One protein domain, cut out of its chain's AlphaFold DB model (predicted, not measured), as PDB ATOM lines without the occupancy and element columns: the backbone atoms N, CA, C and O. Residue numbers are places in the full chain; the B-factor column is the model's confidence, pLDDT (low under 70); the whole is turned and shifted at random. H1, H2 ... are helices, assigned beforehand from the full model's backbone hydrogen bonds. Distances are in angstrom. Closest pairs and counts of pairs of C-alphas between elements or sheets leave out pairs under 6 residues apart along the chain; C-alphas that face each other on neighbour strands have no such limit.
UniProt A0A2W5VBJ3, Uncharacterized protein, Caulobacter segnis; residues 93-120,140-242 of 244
ATOM      1  N   ARG A  93      39.339 -28.070 -40.140       78.00
ATOM      2  CA  ARG A  93      40.106 -27.924 -41.374       78.00
ATOM      3  C   ARG A  93      39.344 -28.407 -42.601       78.00
ATOM      4  O   ARG A  93      39.411 -27.744 -43.631       78.00
ATOM      5  N   ASP A  94      38.622 -29.513 -42.498       79.44
ATOM      6  CA  ASP A  94      37.780 -30.014 -43.583       79.44
ATOM      7  C   ASP A  94      36.566 -29.100 -43.811       79.44
ATOM      8  O   ASP A  94      36.218 -28.822 -44.958       79.44
ATOM      9  N   ASP A  95      35.979 -28.554 -42.738       77.12
ATOM     10  CA  ASP A  95      34.913 -27.544 -42.823       77.12
ATOM     11  C   ASP A  95      35.410 -26.269 -43.520       77.12
ATOM     12  O   ASP A  95      34.745 -25.739 -44.411       77.12
ATOM     13  N   PHE A  96      36.605 -25.791 -43.155       79.44
ATOM     14  CA  PHE A  96      37.238 -24.643 -43.805       79.44
ATOM     15  C   PHE A  96      37.509 -24.917 -45.290       79.44
ATOM     16  O   PHE A  96      37.144 -24.116 -46.145       79.44
ATOM     17  N   ALA A  97      38.087 -26.077 -45.610       82.88
ATOM     18  CA  ALA A  97      38.391 -26.472 -46.984       82.88
ATOM     19  C   ALA A  97      37.135 -26.684 -47.847       82.88
ATOM     20  O   ALA A  97      37.201 -26.556 -49.069       82.88
ATOM     21  N   ALA A  98      35.994 -27.018 -47.239       82.44
ATOM     22  CA  ALA A  98      34.717 -27.108 -47.937       82.44
ATOM     23  C   ALA A  98      34.145 -25.726 -48.306       82.44
ATOM     24  O   ALA A  98      33.420 -25.615 -49.297       82.44
ATOM     25  N   MET A  99      34.464 -24.686 -47.526       80.31
ATOM     26  CA  MET A  99      34.050 -23.301 -47.784       80.31
ATOM     27  C   MET A  99      35.007 -22.570 -48.730       80.31
ATOM     28  O   MET A  99      34.540 -21.813 -49.576       80.31
ATOM     29  N   ASP A 100      36.310 -22.833 -48.623       84.19
ATOM     30  CA  ASP A 100      37.366 -22.319 -49.507       84.19
ATOM     31  C   ASP A 100      37.269 -22.965 -50.909       84.19
ATOM     32  O   ASP A 100      37.997 -23.896 -51.274       84.19
ATOM     33  N   GLN A 101      36.288 -22.510 -51.697       82.50
ATOM     34  CA  GLN A 101      35.974 -23.070 -53.016       82.50
ATOM     35  C   GLN A 101      37.103 -22.833 -54.016       82.50
ATOM     36  O   GLN A 101      37.372 -23.691 -54.867       82.50
ATOM     37  N   ASN A 102      37.734 -21.663 -53.939       82.75
ATOM     38  CA  ASN A 102      38.813 -21.273 -54.834       82.75
ATOM     39  C   ASN A 102      40.188 -21.828 -54.390       82.75
ATOM     40  O   ASN A 102      41.118 -21.830 -55.204       82.75
ATOM     41  N   LYS A 103      40.283 -22.386 -53.174       85.88
ATOM     42  CA  LYS A 103      41.481 -22.979 -52.560       85.88
ATOM     43  C   LYS A 103      42.622 -21.983 -52.399       85.88
ATOM     44  O   LYS A 103      43.791 -22.358 -52.549       85.88
ATOM     45  N   ASP A 104      42.295 -20.721 -52.148       83.00
ATOM     46  CA  ASP A 104      43.278 -19.661 -51.935       83.00
ATOM     47  C   ASP A 104      43.770 -19.589 -50.480       83.00
ATOM     48  O   ASP A 104      44.733 -18.872 -50.195       83.00
ATOM     49  N   GLY A 105      43.198 -20.408 -49.590       83.56
ATOM     50  CA  GLY A 105      43.546 -20.474 -48.175       83.56
ATOM     51  C   GLY A 105      42.795 -19.464 -47.314       83.56
ATOM     52  O   GLY A 105      43.116 -19.344 -46.127       83.56
ATOM     53  N   PHE A 106      41.809 -18.769 -47.881       84.81
ATOM     54  CA  PHE A 106      40.979 -17.783 -47.210       84.81
ATOM     55  C   PHE A 106      39.497 -18.008 -47.525       84.81
ATOM     56  O   PHE A 106      39.136 -18.570 -48.549       84.81
ATOM     57  N   ILE A 107      38.617 -17.552 -46.635       79.69
ATOM     58  CA  ILE A 107      37.170 -17.538 -46.877       79.69
ATOM     59  C   ILE A 107      36.716 -16.090 -47.022       79.69
ATOM     60  O   ILE A 107      36.853 -15.295 -46.090       79.69
ATOM     61  N   VAL A 108      36.136 -15.744 -48.172       80.38
ATOM     62  CA  VAL A 108      35.510 -14.426 -48.388       80.38
ATOM     63  C   VAL A 108      34.001 -14.442 -48.117       80.38
ATOM     64  O   VAL A 108      33.385 -15.494 -47.970       80.38
ATOM     65  N   ALA A 109      33.352 -13.273 -48.103       74.56
ATOM     66  CA  ALA A 109      31.920 -13.135 -47.784       74.56
ATOM     67  C   ALA A 109      30.989 -13.981 -48.655       74.56
ATOM     68  O   ALA A 109      29.951 -14.442 -48.186       74.56
ATOM     69  N   SER A 110      31.345 -14.190 -49.920       76.38
ATOM     70  CA  SER A 110      30.576 -15.040 -50.832       76.38
ATOM     71  C   SER A 110      30.767 -16.537 -50.585       76.38
ATOM     72  O   SER A 110      29.907 -17.324 -50.969       76.38
ATOM     73  N   GLU A 111      31.886 -16.924 -49.976       79.62
ATOM     74  CA  GLU A 111      32.257 -18.311 -49.670       79.62
ATOM     75  C   GLU A 111      31.849 -18.711 -48.253       79.62
ATOM     76  O   GLU A 111      31.583 -19.880 -47.982       79.62
ATOM     77  N   TYR A 112      31.745 -17.729 -47.356       74.25
ATOM     78  CA  TYR A 112      31.349 -17.949 -45.982       74.25
ATOM     79  C   TYR A 112      29.923 -18.487 -45.914       74.25
ATOM     80  O   TYR A 112      28.931 -17.786 -46.146       74.25
ATOM     81  N   GLN A 113      29.832 -19.752 -45.528       69.00
ATOM     82  CA  GLN A 113      28.586 -20.379 -45.146       69.00
ATOM     83  C   GLN A 113      28.583 -20.473 -43.626       69.00
ATOM     84  O   GLN A 113      29.458 -21.134 -43.061       69.00
ATOM     85  N   PRO A 114      27.637 -19.810 -42.932       58.53
ATOM     86  CA  PRO A 114      27.522 -19.994 -41.501       58.53
ATOM     87  C   PRO A 114      27.333 -21.493 -41.259       58.53
ATOM     88  O   PRO A 114      26.441 -22.091 -41.871       58.53
ATOM     89  N   PRO A 115      28.161 -22.108 -40.402       54.06
ATOM     90  CA  PRO A 115      28.017 -23.520 -40.105       54.06
ATOM     91  C   PRO A 115      26.575 -23.782 -39.653       54.06
ATOM     92  O   PRO A 115      25.996 -22.948 -38.948       54.06
ATOM     93  N   GLU A 116      25.991 -24.941 -39.981       49.53
ATOM     94  CA  GLU A 116      24.633 -25.334 -39.534       49.53
ATOM     95  C   GLU A 116      24.524 -25.533 -38.004       49.53
ATOM     96  O   GLU A 116      23.590 -26.126 -37.460       49.53
ATOM     97  N   ASP A 117      25.497 -24.996 -37.284       44.69
ATOM     98  CA  ASP A 117      25.848 -25.298 -35.927       44.69
ATOM     99  C   ASP A 117      25.069 -24.519 -34.888       44.69
ATOM    100  O   ASP A 117      25.309 -24.638 -33.689       44.69
ATOM    101  N   GLY A 118      24.141 -23.679 -35.339       39.47
ATOM    102  CA  GLY A 118      23.334 -22.825 -34.474       39.47
ATOM    103  C   GLY A 118      24.137 -21.750 -33.734       39.47
ATOM    104  O   GLY A 118      23.533 -20.874 -33.120       39.47
ATOM    105  N   VAL A 119      25.472 -21.753 -33.825       41.47
ATOM    106  CA  VAL A 119      26.313 -20.655 -33.353       41.47
ATOM    107  C   VAL A 119      26.415 -19.616 -34.457       41.47
ATOM    108  O   VAL A 119      27.381 -19.548 -35.208       41.47
ATOM    109  N   THR A 120      25.372 -18.803 -34.583       39.91
ATOM    110  CA  THR A 120      25.439 -17.587 -35.391       39.91
ATOM    111  C   THR A 120      26.132 -16.504 -34.575       39.91
ATOM    112  O   THR A 120      25.616 -16.072 -33.540       39.91
ATOM    113  N   SER A 140      25.043 -10.150 -42.510       53.06
ATOM    114  CA  SER A 140      25.649 -10.506 -43.789       53.06
ATOM    115  C   SER A 140      26.951 -11.236 -43.469       53.06
ATOM    116  O   SER A 140      27.607 -10.911 -42.479       53.06
ATOM    117  N   ALA A 141      27.318 -12.233 -44.273       58.38
ATOM    118  CA  ALA A 141      28.630 -12.869 -44.158       58.38
ATOM    119  C   ALA A 141      29.737 -11.814 -43.969       58.38
ATOM    120  O   ALA A 141      30.593 -11.956 -43.112       58.38
ATOM    121  N   ASP A 142      29.591 -10.692 -44.669       57.03
ATOM    122  CA  ASP A 142      30.385  -9.470 -44.573       57.03
ATOM    123  C   ASP A 142      30.486  -8.847 -43.157       57.03
ATOM    124  O   ASP A 142      31.572  -8.487 -42.705       57.03
ATOM    125  N   GLU A 143      29.384  -8.761 -42.400       59.66
ATOM    126  CA  GLU A 143      29.413  -8.275 -41.011       59.66
ATOM    127  C   GLU A 143      30.127  -9.266 -40.093       59.66
ATOM    128  O   GLU A 143      30.948  -8.852 -39.276       59.66
ATOM    129  N   THR A 144      29.838 -10.566 -40.225       60.59
ATOM    130  CA  THR A 144      30.499 -11.610 -39.429       60.59
ATOM    131  C   THR A 144      32.003 -11.622 -39.692       60.59
ATOM    132  O   THR A 144      32.775 -11.602 -38.735       60.59
ATOM    133  N   LEU A 145      32.406 -11.546 -40.961       64.69
ATOM    134  CA  LEU A 145      33.799 -11.431 -41.384       64.69
ATOM    135  C   LEU A 145      34.472 -10.197 -40.795       64.69
ATOM    136  O   LEU A 145      35.484 -10.337 -40.128       64.69
ATOM    137  N   SER A 146      33.859  -9.018 -40.912       65.56
ATOM    138  CA  SER A 146      34.430  -7.762 -40.393       65.56
ATOM    139  C   SER A 146      34.697  -7.764 -38.882       65.56
ATOM    140  O   SER A 146      35.460  -6.944 -38.382       65.56
ATOM    141  N   SER A 147      34.032  -8.636 -38.119       59.78
ATOM    142  CA  SER A 147      34.263  -8.767 -36.673       59.78
ATOM    143  C   SER A 147      35.368  -9.754 -36.296       59.78
ATOM    144  O   SER A 147      35.792  -9.775 -35.140       59.78
ATOM    145  N   LEU A 148      35.775 -10.589 -37.248       62.31
ATOM    146  CA  LEU A 148      36.691 -11.713 -37.064       62.31
ATOM    147  C   LEU A 148      38.007 -11.526 -37.818       62.31
ATOM    148  O   LEU A 148      39.004 -12.109 -37.409       62.31
ATOM    149  N   ASP A 149      37.969 -10.717 -38.868       69.56
ATOM    150  CA  ASP A 149      39.093 -10.197 -39.630       69.56
ATOM    151  C   ASP A 149      39.979  -9.342 -38.709       69.56
ATOM    152  O   ASP A 149      39.683  -8.181 -38.393       69.56
ATOM    153  N   GLN A 150      41.011  -9.979 -38.160       66.19
ATOM    154  CA  GLN A 150      41.870  -9.409 -37.130       66.19
ATOM    155  C   GLN A 150      42.988  -8.562 -37.745       66.19
ATOM    156  O   GLN A 150      43.478  -7.631 -37.094       66.19
ATOM    157  N   ASP A 151      43.398  -8.883 -38.970       71.81
ATOM    158  CA  ASP A 151      44.422  -8.155 -39.713       71.81
ATOM    159  C   ASP A 151      43.853  -7.112 -40.696       71.81
ATOM    160  O   ASP A 151      44.595  -6.228 -41.138       71.81
ATOM    161  N   GLY A 152      42.535  -7.105 -40.907       76.19
ATOM    162  CA  GLY A 152      41.799  -6.115 -41.687       76.19
ATOM    163  C   GLY A 152      41.851  -6.367 -43.194       76.19
ATOM    164  O   GLY A 152      41.756  -5.405 -43.964       76.19
ATOM    165  N   ASP A 153      42.081  -7.608 -43.624       77.94
ATOM    166  CA  ASP A 153      42.253  -7.981 -45.028       77.94
ATOM    167  C   ASP A 153      40.935  -8.307 -45.763       77.94
ATOM    168  O   ASP A 153      40.934  -8.523 -46.983       77.94
ATOM    169  N   HIS A 154      39.805  -8.236 -45.054       73.50
ATOM    170  CA  HIS A 154      38.450  -8.585 -45.486       73.50
ATOM    171  C   HIS A 154      38.268 -10.057 -45.878       73.50
ATOM    172  O   HIS A 154      37.373 -10.399 -46.664       73.50
ATOM    173  N   ARG A 155      39.099 -10.942 -45.331       81.50
ATOM    174  CA  ARG A 155      39.058 -12.389 -45.529       81.50
ATOM    175  C   ARG A 155      39.157 -13.091 -44.173       81.50
ATOM    176  O   ARG A 155      39.445 -12.490 -43.152       81.50
ATOM    177  N   LEU A 156      38.828 -14.379 -44.151       78.56
ATOM    178  CA  LEU A 156      39.062 -15.234 -42.989       78.56
ATOM    179  C   LEU A 156      40.169 -16.226 -43.299       78.56
ATOM    180  O   LEU A 156      39.976 -17.139 -44.104       78.56
ATOM    181  N   SER A 157      41.292 -16.098 -42.607       82.06
ATOM    182  CA  SER A 157      42.303 -17.146 -42.553       82.06
ATOM    183  C   SER A 157      41.808 -18.356 -41.747       82.06
ATOM    184  O   SER A 157      40.894 -18.271 -40.918       82.06
ATOM    185  N   PHE A 158      42.455 -19.511 -41.930       80.31
ATOM    186  CA  PHE A 158      42.160 -20.696 -41.114       80.31
ATOM    187  C   PHE A 158      42.365 -20.445 -39.611       80.31
ATOM    188  O   PHE A 158      41.659 -21.020 -38.782       80.31
ATOM    189  N   GLU A 159      43.328 -19.600 -39.236       77.56
ATOM    190  CA  GLU A 159      43.608 -19.311 -37.829       77.56
ATOM    191  C   GLU A 159      42.484 -18.493 -37.185       77.56
ATOM    192  O   GLU A 159      42.035 -18.841 -36.090       77.56
ATOM    193  N   GLU A 160      41.960 -17.493 -37.892       75.19
ATOM    194  CA  GLU A 160      40.810 -16.698 -37.451       75.19
ATOM    195  C   GLU A 160      39.535 -17.539 -37.411       75.19
ATOM    196  O   GLU A 160      38.794 -17.503 -36.424       75.19
ATOM    197  N   TYR A 161      39.320 -18.390 -38.420       77.38
ATOM    198  CA  TYR A 161      38.218 -19.349 -38.426       77.38
ATOM    199  C   TYR A 161      38.298 -20.312 -37.232       77.38
ATOM    200  O   TYR A 161      37.324 -20.510 -36.504       77.38
ATOM    201  N   ARG A 162      39.474 -20.882 -36.949       78.38
ATOM    202  CA  ARG A 162      39.681 -21.775 -35.799       78.38
ATOM    203  C   ARG A 162      39.461 -21.052 -34.474       78.38
ATOM    204  O   ARG A 162      38.819 -21.601 -33.572       78.38
ATOM    205  N   PHE A 163      39.979 -19.836 -34.336       68.75
ATOM    206  CA  PHE A 163      39.808 -19.028 -33.132       68.75
ATOM    207  C   PHE A 163      38.327 -18.721 -32.881       68.75
ATOM    208  O   PHE A 163      37.828 -18.915 -31.770       68.75
ATOM    209  N   MET A 164      37.591 -18.364 -33.935       70.38
ATOM    210  CA  MET A 164      36.142 -18.171 -33.921       70.38
ATOM    211  C   MET A 164      35.395 -19.428 -33.430       70.38
ATOM    212  O   MET A 164      34.521 -19.346 -32.559       70.38
ATOM    213  N   ARG A 165      35.731 -20.607 -33.965       71.38
ATOM    214  CA  ARG A 165      35.103 -21.893 -33.604       71.38
ATOM    215  C   ARG A 165      35.388 -22.288 -32.157       71.38
ATOM    216  O   ARG A 165      34.488 -22.717 -31.439       71.38
ATOM    217  N   THR A 166      36.608 -22.031 -31.702       70.81
ATOM    218  CA  THR A 166      37.034 -22.274 -30.319       70.81
ATOM    219  C   THR A 166      36.348 -21.338 -29.331       70.81
ATOM    220  O   THR A 166      35.828 -21.790 -28.311       70.81
ATOM    221  N   GLY A 167      36.249 -20.044 -29.647       66.12
ATOM    222  CA  GLY A 167      35.531 -19.076 -28.816       66.12
ATOM    223  C   GLY A 167      34.040 -19.404 -28.678       66.12
ATOM    224  O   GLY A 167      33.474 -19.297 -27.588       66.12
ATOM    225  N   ALA A 168      33.413 -19.870 -29.760       66.69
ATOM    226  CA  ALA A 168      32.037 -20.365 -29.760       66.69
ATOM    227  C   ALA A 168      31.843 -21.571 -28.832       66.69
ATOM    228  O   ALA A 168      30.916 -21.578 -28.017       66.69
ATOM    229  N   ALA A 169      32.718 -22.571 -28.938       70.06
ATOM    230  CA  ALA A 169      32.647 -23.770 -28.115       70.06
ATOM    231  C   ALA A 169      32.806 -23.442 -26.622       70.06
ATOM    232  O   ALA A 169      31.974 -23.845 -25.808       70.06
ATOM    233  N   MET A 170      33.783 -22.597 -26.276       69.69
ATOM    234  CA  MET A 170      33.971 -22.114 -24.903       69.69
ATOM    235  C   MET A 170      32.748 -21.363 -24.363       69.69
ATOM    236  O   MET A 170      32.421 -21.477 -23.182       69.69
ATOM    237  N   ALA A 171      32.049 -20.593 -25.202       66.50
ATOM    238  CA  ALA A 171      30.849 -19.877 -24.780       66.50
ATOM    239  C   ALA A 171      29.672 -20.816 -24.474       66.50
ATOM    240  O   ALA A 171      28.903 -20.542 -23.550       66.50
ATOM    241  N   ILE A 172      29.530 -21.906 -25.234       68.44
ATOM    242  CA  ILE A 172      28.536 -22.947 -24.952       68.44
ATOM    243  C   ILE A 172      28.908 -23.668 -23.661       68.44
ATOM    244  O   ILE A 172      28.047 -23.761 -22.793       68.44
ATOM    245  N   MET A 173      30.168 -24.093 -23.502       74.12
ATOM    246  CA  MET A 173      30.651 -24.722 -22.268       74.12
ATOM    247  C   MET A 173      30.337 -23.856 -21.064       74.12
ATOM    248  O   MET A 173      29.572 -24.259 -20.206       74.12
ATOM    249  N   LYS A 174      30.770 -22.597 -21.065       72.69
ATOM    250  CA  LYS A 174      30.516 -21.677 -19.954       72.69
ATOM    251  C   LYS A 174      29.031 -21.516 -19.587       72.69
ATOM    252  O   LYS A 174      28.717 -21.146 -18.457       72.69
ATOM    253  N   ARG A 175      28.122 -21.685 -20.548       70.81
ATOM    254  CA  ARG A 175      26.680 -21.525 -20.331       70.81
ATOM    255  C   ARG A 175      25.997 -22.828 -19.924       70.81
ATOM    256  O   ARG A 175      25.036 -22.770 -19.161       70.81
ATOM    257  N   GLY A 176      26.426 -23.940 -20.510       73.06
ATOM    258  CA  GLY A 176      25.838 -25.261 -20.323       73.06
ATOM    259  C   GLY A 176      26.405 -25.998 -19.116       73.06
ATOM    260  O   GLY A 176      25.614 -26.571 -18.382       73.06
ATOM    261  N   ASP A 177      27.720 -25.919 -18.896       82.62
ATOM    262  CA  ASP A 177      28.486 -26.624 -17.858       82.62
ATOM    263  C   ASP A 177      28.120 -26.057 -16.480       82.62
ATOM    264  O   ASP A 177      28.661 -25.041 -16.018       82.62
ATOM    265  N   ARG A 178      27.078 -26.634 -15.874       78.94
ATOM    266  CA  ARG A 178      26.493 -26.129 -14.627       78.94
ATOM    267  C   ARG A 178      27.233 -26.634 -13.408       78.94
ATOM    268  O   ARG A 178      27.285 -25.918 -12.404       78.94
ATOM    269  N   ASP A 179      27.730 -27.856 -13.476       80.94
ATOM    270  CA  ASP A 179      28.501 -28.496 -12.420       80.94
ATOM    271  C   ASP A 179      30.006 -28.207 -12.519       80.94
ATOM    272  O   ASP A 179      30.733 -28.487 -11.564       80.94
ATOM    273  N   GLN A 180      30.434 -27.498 -13.568       83.31
ATOM    274  CA  GLN A 180      31.799 -27.013 -13.782       83.31
ATOM    275  C   GLN A 180      32.807 -28.153 -13.923       83.31
ATOM    276  O   GLN A 180      33.960 -28.021 -13.502       83.31
ATOM    277  N   ASP A 181      32.374 -29.274 -14.495       84.94
ATOM    278  CA  ASP A 181      33.197 -30.462 -14.696       84.94
ATOM    279  C   ASP A 181      33.973 -30.436 -16.029       84.94
ATOM    280  O   ASP A 181      34.759 -31.344 -16.317       84.94
ATOM    281  N   HIS A 182      33.815 -29.353 -16.801       81.50
ATOM    282  CA  HIS A 182      34.417 -29.136 -18.117       81.50
ATOM    283  C   HIS A 182      33.955 -30.126 -19.185       81.50
ATOM    284  O   HIS A 182      34.614 -30.287 -20.220       81.50
ATOM    285  N   ARG A 183      32.807 -30.752 -18.959       86.06
ATOM    286  CA  ARG A 183      32.092 -31.601 -19.894       86.06
ATOM    287  C   ARG A 183      30.679 -31.051 -20.032       86.06
ATOM    288  O   ARG A 183      30.184 -30.276 -19.227       86.06
ATOM    289  N   LEU A 184      30.041 -31.367 -21.147       83.62
ATOM    290  CA  LEU A 184      28.646 -31.012 -21.363       83.62
ATOM    291  C   LEU A 184      27.857 -32.283 -21.557       83.62
ATOM    292  O   LEU A 184      28.057 -32.983 -22.545       83.62
ATOM    293  N   THR A 185      26.906 -32.556 -20.678       89.31
ATOM    294  CA  THR A 185      25.884 -33.560 -20.970       89.31
ATOM    295  C   THR A 185      25.002 -33.099 -22.134       89.31
ATOM    296  O   THR A 185      24.909 -31.907 -22.452       89.31
ATOM    297  N   GLN A 186      24.272 -34.023 -22.762       84.62
ATOM    298  CA  GLN A 186      23.345 -33.675 -23.846       84.62
ATOM    299  C   GLN A 186      22.325 -32.600 -23.431       84.62
ATOM    300  O   GLN A 186      22.003 -31.704 -24.214       84.62
ATOM    301  N   ALA A 187      21.832 -32.658 -22.192       84.00
ATOM    302  CA  ALA A 187      20.888 -31.679 -21.667       84.00
ATOM    303  C   ALA A 187      21.523 -30.285 -21.546       84.00
ATOM    304  O   ALA A 187      20.944 -29.303 -22.017       84.00
ATOM    305  N   GLU A 188      22.729 -30.204 -20.989       84.94
ATOM    306  CA  GLU A 188      23.485 -28.960 -20.816       84.94
ATOM    307  C   GLU A 188      23.905 -28.351 -22.145       84.94
ATOM    308  O   GLU A 188      23.796 -27.140 -22.348       84.94
ATOM    309  N   TYR A 189      24.306 -29.192 -23.095       80.88
ATOM    310  CA  TYR A 189      24.612 -28.769 -24.448       80.88
ATOM    311  C   TYR A 189      23.388 -28.175 -25.144       80.88
ATOM    312  O   TYR A 189      23.466 -27.085 -25.718       80.88
ATOM    313  N   ILE A 190      22.239 -28.854 -25.095       77.50
ATOM    314  CA  ILE A 190      20.994 -28.349 -25.687       77.50
ATOM    315  C   ILE A 190      20.592 -27.036 -25.012       77.50
ATOM    316  O   ILE A 190      20.192 -26.092 -25.698       77.50
ATOM    317  N   GLU A 191      20.714 -26.940 -23.690       73.56
ATOM    318  CA  GLU A 191      20.368 -25.734 -22.943       73.56
ATOM    319  C   GLU A 191      21.301 -24.553 -23.266       73.56
ATOM    320  O   GLU A 191      20.831 -23.434 -23.496       73.56
ATOM    321  N   GLY A 192      22.609 -24.810 -23.343       68.00
ATOM    322  CA  GLY A 192      23.647 -23.820 -23.629       68.00
ATOM    323  C   GLY A 192      23.668 -23.352 -25.087       68.00
ATOM    324  O   GLY A 192      23.893 -22.165 -25.350       68.00
ATOM    325  N   SER A 193      23.396 -24.256 -26.032       65.19
ATOM    326  CA  SER A 193      23.370 -23.972 -27.477       65.19
ATOM    327  C   SER A 193      22.043 -23.390 -27.962       65.19
ATOM    328  O   SER A 193      22.027 -22.626 -28.926       65.19
ATOM    329  N   THR A 194      20.929 -23.719 -27.300       69.25
ATOM    330  CA  THR A 194      19.605 -23.192 -27.645       69.25
ATOM    331  C   THR A 194      19.136 -22.173 -26.611       69.25
ATOM    332  O   THR A 194      19.667 -21.067 -26.530       69.25
ATOM    333  N   LEU A 195      18.089 -22.511 -25.857       66.56
ATOM    334  CA  LEU A 195      17.396 -21.649 -24.922       66.56
ATOM    335  C   LEU A 195      17.310 -22.338 -23.559       66.56
ATOM    336  O   LEU A 195      16.834 -23.482 -23.508       66.56
ATOM    337  N   PRO A 196      17.626 -21.613 -22.470       68.19
ATOM    338  CA  PRO A 196      17.466 -22.143 -21.131       68.19
ATOM    339  C   PRO A 196      16.007 -22.465 -20.837       68.19
ATOM    340  O   PRO A 196      15.096 -21.767 -21.305       68.19
ATOM    341  N   ASP A 197      15.775 -23.507 -20.043       69.06
ATOM    342  CA  ASP A 197      14.430 -24.028 -19.772       69.06
ATOM    343  C   ASP A 197      13.505 -22.956 -19.187       69.06
ATOM    344  O   ASP A 197      12.371 -22.776 -19.639       69.06
ATOM    345  N   ALA A 198      14.029 -22.146 -18.264       68.31
ATOM    346  CA  ALA A 198      13.308 -21.018 -17.676       68.31
ATOM    347  C   ALA A 198      12.844 -20.007 -18.735       68.31
ATOM    348  O   ALA A 198      11.760 -19.422 -18.654       68.31
ATOM    349  N   ALA A 199      13.662 -19.792 -19.760       64.06
ATOM    350  CA  ALA A 199      13.334 -18.879 -20.829       64.06
ATOM    351  C   ALA A 199      12.333 -19.524 -21.799       64.06
ATOM    352  O   ALA A 199      11.504 -18.811 -22.373       64.06
ATOM    353  N   VAL A 200      12.420 -20.834 -22.052       64.50
ATOM    354  CA  VAL A 200      11.449 -21.585 -22.867       64.50
ATOM    355  C   VAL A 200      10.064 -21.528 -22.231       64.50
ATOM    356  O   VAL A 200       9.097 -21.228 -22.928       64.50
ATOM    357  N   ALA A 201       9.976 -21.709 -20.913       68.75
ATOM    358  CA  ALA A 201       8.729 -21.577 -20.165       68.75
ATOM    359  C   ALA A 201       8.089 -20.188 -20.348       68.75
ATOM    360  O   ALA A 201       6.896 -20.091 -20.633       68.75
ATOM    361  N   LYS A 202       8.890 -19.113 -20.284       68.62
ATOM    362  CA  LYS A 202       8.410 -17.741 -20.537       68.62
ATOM    363  C   LYS A 202       7.877 -17.545 -21.958       68.62
ATOM    364  O   LYS A 202       6.839 -16.915 -22.118       68.62
ATOM    365  N   ILE A 203       8.555 -18.086 -22.976       63.25
ATOM    366  CA  ILE A 203       8.085 -17.976 -24.368       63.25
ATOM    367  C   ILE A 203       6.770 -18.726 -24.550       63.25
ATOM    368  O   ILE A 203       5.837 -18.154 -25.099       63.25
ATOM    369  N   LYS A 204       6.675 -19.971 -24.072       65.38
ATOM    370  CA  LYS A 204       5.443 -20.764 -24.185       65.38
ATOM    371  C   LYS A 204       4.253 -20.062 -23.525       65.38
ATOM    372  O   LYS A 204       3.155 -20.075 -24.064       65.38
ATOM    373  N   ALA A 205       4.487 -19.390 -22.395       67.62
ATOM    374  CA  ALA A 205       3.460 -18.609 -21.711       67.62
ATOM    375  C   ALA A 205       3.020 -17.348 -22.483       67.62
ATOM    376  O   ALA A 205       1.879 -16.920 -22.348       67.62
ATOM    377  N   GLN A 206       3.914 -16.737 -23.267       63.81
ATOM    378  CA  GLN A 206       3.650 -15.485 -23.995       63.81
ATOM    379  C   GLN A 206       3.202 -15.694 -25.448       63.81
ATOM    380  O   GLN A 206       2.559 -14.816 -26.016       63.81
ATOM    381  N   ALA A 207       3.552 -16.825 -26.055       61.16
ATOM    382  CA  ALA A 207       3.292 -17.135 -27.454       61.16
ATOM    383  C   ALA A 207       2.952 -18.630 -27.614       61.16
ATOM    384  O   ALA A 207       3.827 -19.423 -27.968       61.16
ATOM    385  N   PRO A 208       1.701 -19.046 -27.356       61.12
ATOM    386  CA  PRO A 208       1.277 -20.419 -27.622       61.12
ATOM    387  C   PRO A 208       1.386 -20.725 -29.130       61.12
ATOM    388  O   PRO A 208       0.950 -19.923 -29.955       61.12
ATOM    389  N   GLY A 209       1.986 -21.861 -29.503       60.75
ATOM    390  CA  GLY A 209       2.237 -22.273 -30.896       60.75
ATOM    391  C   GLY A 209       3.719 -22.342 -31.296       60.75
ATOM    392  O   GLY A 209       4.051 -22.817 -32.382       60.75
ATOM    393  N   VAL A 210       4.635 -21.906 -30.427       65.25
ATOM    394  CA  VAL A 210       6.098 -21.976 -30.630       65.25
ATOM    395  C   VAL A 210       6.716 -23.329 -30.248       65.25
ATOM    396  O   VAL A 210       7.917 -23.539 -30.419       65.25
ATOM    397  N   GLU A 211       5.921 -24.259 -29.722       64.44
ATOM    398  CA  GLU A 211       6.363 -25.556 -29.203       64.44
ATOM    399  C   GLU A 211       7.066 -26.389 -30.271       64.44
ATOM    400  O   GLU A 211       8.123 -26.956 -29.999       64.44
ATOM    401  N   LEU A 212       6.511 -26.421 -31.487       62.09
ATOM    402  CA  LEU A 212       7.085 -27.172 -32.600       62.09
ATOM    403  C   LEU A 212       8.447 -26.603 -33.012       62.09
ATOM    404  O   LEU A 212       9.387 -27.363 -33.232       62.09
ATOM    405  N   ALA A 213       8.584 -25.276 -33.048       61.12
ATOM    406  CA  ALA A 213       9.850 -24.621 -33.366       61.12
ATOM    407  C   ALA A 213      10.912 -24.906 -32.292       61.12
ATOM    408  O   ALA A 213      12.054 -25.227 -32.612       61.12
ATOM    409  N   ILE A 214      10.537 -24.860 -31.009       62.34
ATOM    410  CA  ILE A 214      11.440 -25.199 -29.899       62.34
ATOM    411  C   ILE A 214      11.855 -26.670 -29.957       62.34
ATOM    412  O   ILE A 214      13.035 -26.972 -29.786       62.34
ATOM    413  N   ALA A 215      10.916 -27.577 -30.229       66.75
ATOM    414  CA  ALA A 215      11.202 -29.001 -30.363       66.75
ATOM    415  C   ALA A 215      12.154 -29.279 -31.534       66.75
ATOM    416  O   ALA A 215      13.125 -30.010 -31.365       66.75
ATOM    417  N   GLN A 216      11.940 -28.643 -32.690       64.62
ATOM    418  CA  GLN A 216      12.843 -28.750 -33.837       64.62
ATOM    419  C   GLN A 216      14.245 -28.216 -33.520       64.62
ATOM    420  O   GLN A 216      15.230 -28.866 -33.863       64.62
ATOM    421  N   MET A 217      14.357 -27.071 -32.835       64.31
ATOM    422  CA  MET A 217      15.656 -26.522 -32.426       64.31
ATOM    423  C   MET A 217      16.404 -27.469 -31.483       64.31
ATOM    424  O   MET A 217      17.580 -27.753 -31.705       64.31
ATOM    425  N   ARG A 218      15.722 -27.996 -30.460       69.12
ATOM    426  CA  ARG A 218      16.323 -28.946 -29.511       69.12
ATOM    427  C   ARG A 218      16.682 -30.273 -30.170       69.12
ATOM    428  O   ARG A 218      17.739 -30.811 -29.877       69.12
ATOM    429  N   GLY A 219      15.857 -30.757 -31.099       71.50
ATOM    430  CA  GLY A 219      16.149 -31.953 -31.889       71.50
ATOM    431  C   GLY A 219      17.395 -31.787 -32.761       71.50
ATOM    432  O   GLY A 219      18.253 -32.663 -32.769       71.50
ATOM    433  N   LYS A 220      17.554 -30.632 -33.425       71.62
ATOM    434  CA  LYS A 220      18.783 -30.311 -34.169       71.62
ATOM    435  C   LYS A 220      20.002 -30.256 -33.249       71.62
ATOM    436  O   LYS A 220      21.031 -30.818 -33.597       71.62
ATOM    437  N   ALA A 221      19.892 -29.626 -32.079       68.44
ATOM    438  CA  ALA A 221      20.979 -29.592 -31.102       68.44
ATOM    439  C   ALA A 221      21.340 -30.996 -30.574       68.44
ATOM    440  O   ALA A 221      22.519 -31.309 -30.462       68.44
ATOM    441  N   GLY A 222      20.356 -31.868 -30.338       77.44
ATOM    442  CA  GLY A 222      20.586 -33.268 -29.963       77.44
ATOM    443  C   GLY A 222      21.303 -34.072 -31.051       77.44
ATOM    444  O   GLY A 222      22.321 -34.693 -30.779       77.44
ATOM    445  N   ALA A 223      20.863 -33.968 -32.307       77.19
ATOM    446  CA  ALA A 223      21.543 -34.613 -33.436       77.19
ATOM    447  C   ALA A 223      22.965 -34.064 -33.679       77.19
ATOM    448  O   ALA A 223      23.786 -34.697 -34.338       77.19
ATOM    449  N   ARG A 224      23.263 -32.851 -33.200       73.00
ATOM    450  CA  ARG A 224      24.620 -32.289 -33.213       73.00
ATOM    451  C   ARG A 224      25.470 -32.844 -32.090       73.00
ATOM    452  O   ARG A 224      26.617 -33.183 -32.347       73.00
ATOM    453  N   PHE A 225      24.897 -32.962 -30.898       80.12
ATOM    454  CA  PHE A 225      25.549 -33.614 -29.775       80.12
ATOM    455  C   PHE A 225      26.056 -35.000 -30.179       80.12
ATOM    456  O   PHE A 225      27.245 -35.258 -30.106       80.12
ATOM    457  N   GLU A 226      25.179 -35.818 -30.765       82.62
ATOM    458  CA  GLU A 226      25.511 -37.171 -31.236       82.62
ATOM    459  C   GLU A 226      26.596 -37.219 -32.325       82.62
ATOM    460  O   GLU A 226      27.218 -38.258 -32.527       82.62
ATOM    461  N   ARG A 227      26.806 -36.124 -33.068       78.25
ATOM    462  CA  ARG A 227      27.869 -36.032 -34.084       78.25
ATOM    463  C   ARG A 227      29.212 -35.614 -33.502       78.25
ATOM    464  O   ARG A 227      30.235 -36.005 -34.052       78.25
ATOM    465  N   LEU A 228      29.188 -34.763 -32.479       77.88
ATOM    466  CA  LEU A 228      30.387 -34.253 -31.819       77.88
ATOM    467  C   LEU A 228      30.916 -35.244 -30.776       77.88
ATOM    468  O   LEU A 228      32.122 -35.291 -30.580       77.88
ATOM    469  N   ASP A 229      30.029 -36.035 -30.166       83.94
ATOM    470  CA  ASP A 229      30.329 -37.075 -29.173       83.94
ATOM    471  C   ASP A 229      30.982 -38.269 -29.883       83.94
ATOM    472  O   ASP A 229      30.340 -39.252 -30.281       83.94
ATOM    473  N   ALA A 230      32.266 -38.095 -30.187       80.31
ATOM    474  CA  ALA A 230      33.024 -38.978 -31.057       80.31
ATOM    475  C   ALA A 230      33.373 -40.280 -30.337       80.31
ATOM    476  O   ALA A 230      33.364 -41.350 -30.959       80.31
ATOM    477  N   ASP A 231      33.663 -40.193 -29.040       83.31
ATOM    478  CA  ASP A 231      33.950 -41.347 -28.197       83.31
ATOM    479  C   ASP A 231      32.686 -42.015 -27.627       83.31
ATOM    480  O   ASP A 231      32.755 -43.167 -27.183       83.31
ATOM    481  N   ARG A 232      31.519 -41.370 -27.774       87.06
ATOM    482  CA  ARG A 232      30.206 -41.847 -27.313       87.06
ATOM    483  C   ARG A 232      30.164 -42.038 -25.806       87.06
ATOM    484  O   ARG A 232      29.485 -42.953 -25.321       87.06
ATOM    485  N   ASP A 233      30.894 -41.206 -25.069       86.31
ATOM    486  CA  ASP A 233      30.886 -41.207 -23.611       86.31
ATOM    487  C   ASP A 233      29.630 -40.530 -23.028       86.31
ATOM    488  O   ASP A 233      29.349 -40.653 -21.831       86.31
ATOM    489  N   GLY A 234      28.806 -39.915 -23.886       85.62
ATOM    490  CA  GLY A 234      27.567 -39.251 -23.497       85.62
ATOM    491  C   GLY A 234      27.793 -37.852 -22.930       85.62
ATOM    492  O   GLY A 234      26.861 -37.258 -22.370       85.62
ATOM    493  N   THR A 235      28.996 -37.310 -23.097       88.94
ATOM    494  CA  THR A 235      29.377 -35.936 -22.797       88.94
ATOM    495  C   THR A 235      30.100 -35.296 -23.985       88.94
ATOM    496  O   THR A 235      30.444 -35.956 -24.951       88.94
ATOM    497  N   LEU A 236      30.260 -33.973 -23.958       84.06
ATOM    498  CA  LEU A 236      31.087 -33.252 -24.920       84.06
ATOM    499  C   LEU A 236      32.178 -32.473 -24.216       84.06
ATOM    500  O   LEU A 236      31.912 -31.655 -23.330       84.06
ATOM    501  N   THR A 237      33.397 -32.663 -24.692       84.88
ATOM    502  CA  THR A 237      34.568 -31.882 -24.310       84.88
ATOM    503  C   THR A 237      34.836 -30.742 -25.297       84.88
ATOM    504  O   THR A 237      34.285 -30.677 -26.398       84.88
ATOM    505  N   LEU A 238      35.713 -29.808 -24.912       77.81
ATOM    506  CA  LEU A 238      36.112 -28.710 -25.796       77.81
ATOM    507  C   LEU A 238      36.794 -29.249 -27.061       77.81
ATOM    508  O   LEU A 238      36.563 -28.730 -28.147       77.81
ATOM    509  N   GLU A 239      37.607 -30.295 -26.908       80.06
ATOM    510  CA  GLU A 239      38.344 -30.926 -28.004       80.06
ATOM    511  C   GLU A 239      37.394 -31.550 -29.031       80.06
ATOM    512  O   GLU A 239      37.567 -31.343 -30.229       80.06
ATOM    513  N   GLU A 240      36.338 -32.218 -28.573       81.12
ATOM    514  CA  GLU A 240      35.299 -32.797 -29.434       81.12
ATOM    515  C   GLU A 240      34.448 -31.747 -30.141       81.12
ATOM    516  O   GLU A 240      33.999 -31.940 -31.269       81.12
ATOM    517  N   MET A 241      34.246 -30.595 -29.504       74.69
ATOM    518  CA  MET A 241      33.570 -29.462 -30.128       74.69
ATOM    519  C   MET A 241      34.452 -28.725 -31.147       74.69
ATOM    520  O   MET A 241      33.921 -28.031 -32.019       74.69
ATOM    521  N   THR A 242      35.777 -28.849 -31.042       72.38
ATOM    522  CA  THR A 242      36.753 -28.240 -31.956       72.38
ATOM    523  C   THR A 242      37.794 -29.252 -32.436       72.38
ATOM    524  O   THR A 242      38.977 -29.119 -32.096       72.38
TER     525      THR A 242
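What this domain is: This is residues 93 to 120 and 140 to 242 of the 244 residues of an uncharacterized protein of Caulobacter segnis (UniProt A0A2W5VBJ3). One long helix, H3, forms a spine between two lobes: near its first end H1 and H2 sit with loops, and at its last end H4 meets it in a corner, with H6 packed on H4 in turn, while the short H7 packs on residues 166 to 173 of H3. H5 lies far out beyond H4, and the chain folds back from it into H6. In each lobe two short stretches pair antiparallel, residues 106 to 107 with 156 to 157 and residues 184 to 185 with 235 to 236. The printed part has 131 residues, with seven named helices in the order H1 to H7 and no named strand; its class is all helix. It is only just compact, close to loose, with a radius of gyration of the C-alphas of 16.6 A and spans of 47 by 35 by 22 A.

Where its parts are: Find C-alpha 158 at (42.160, -20.696, -41.114); from there H3, residues 158 to 176, runs 26.8 A to C-alpha 176 at (25.838, -25.261, -20.323). Before it look for H1, residues 93 to 99, and H2, residues 141 to 148. After it come H4, residues 186 to 193, and H5, residues 197 to 206, 14.4 A long. H6, residues 211 to 228, runs 25.7 A, and H7, residues 238 to 241, ends at C-alpha 241 at (33.570, -29.462, -30.128).

How they stand to each other: Start at H3, the hub, which touches four helices. With residues 172 to 176 alone it touches H4, opposite ways at a steep tilt of 63 degrees; the closest C-alphas, of Gly 176 and Gly 192, are 4.2 A apart. With residues 166 to 173 alone it touches H7, closest at the C-alphas of Ala 169 and Met 241, 6.1 A. At its other end it only just touches H1, with 3 pairs of C-alphas within 8 A, closest at Phe 96 and Phe 158, 6.9 A. It also only just touches H2, again with 3 pairs, closest at the C-alphas of Leu 148 and Glu 160, 6.5 A, and about perpendicular at 83 degrees. Farther out, H6 touches H4 with residues 218 to 225 alone, closest at the C-alphas of Ile 190 and Ala 221, 5.6 A. H5 and H6 are close but not clearly touching, with the closest C-alphas, of Lys 204 and Glu 211, 7.0 A apart. H3 and H6 are apart. Every O i to N i+4 pair is within hydrogen-bond range in H1 to H5, and 13 of 14 are in H6; H7 is too short for such a pair.

The domain as a whole: The C-alphas farthest apart, of Asp 104 and Ala 205, are 50.0 A apart. Residues 121 to 139 are not printed, and C-alphas 120 and 140 stand 11.0 A apart across this cut. Of the links printed whole, none is long; residues 100 to 120 hold no named element. The mean pLDDT of the printed part is 72.5, and 53 residues are under 70, among them 113 to 120, 140 to 150 and 192 to 218.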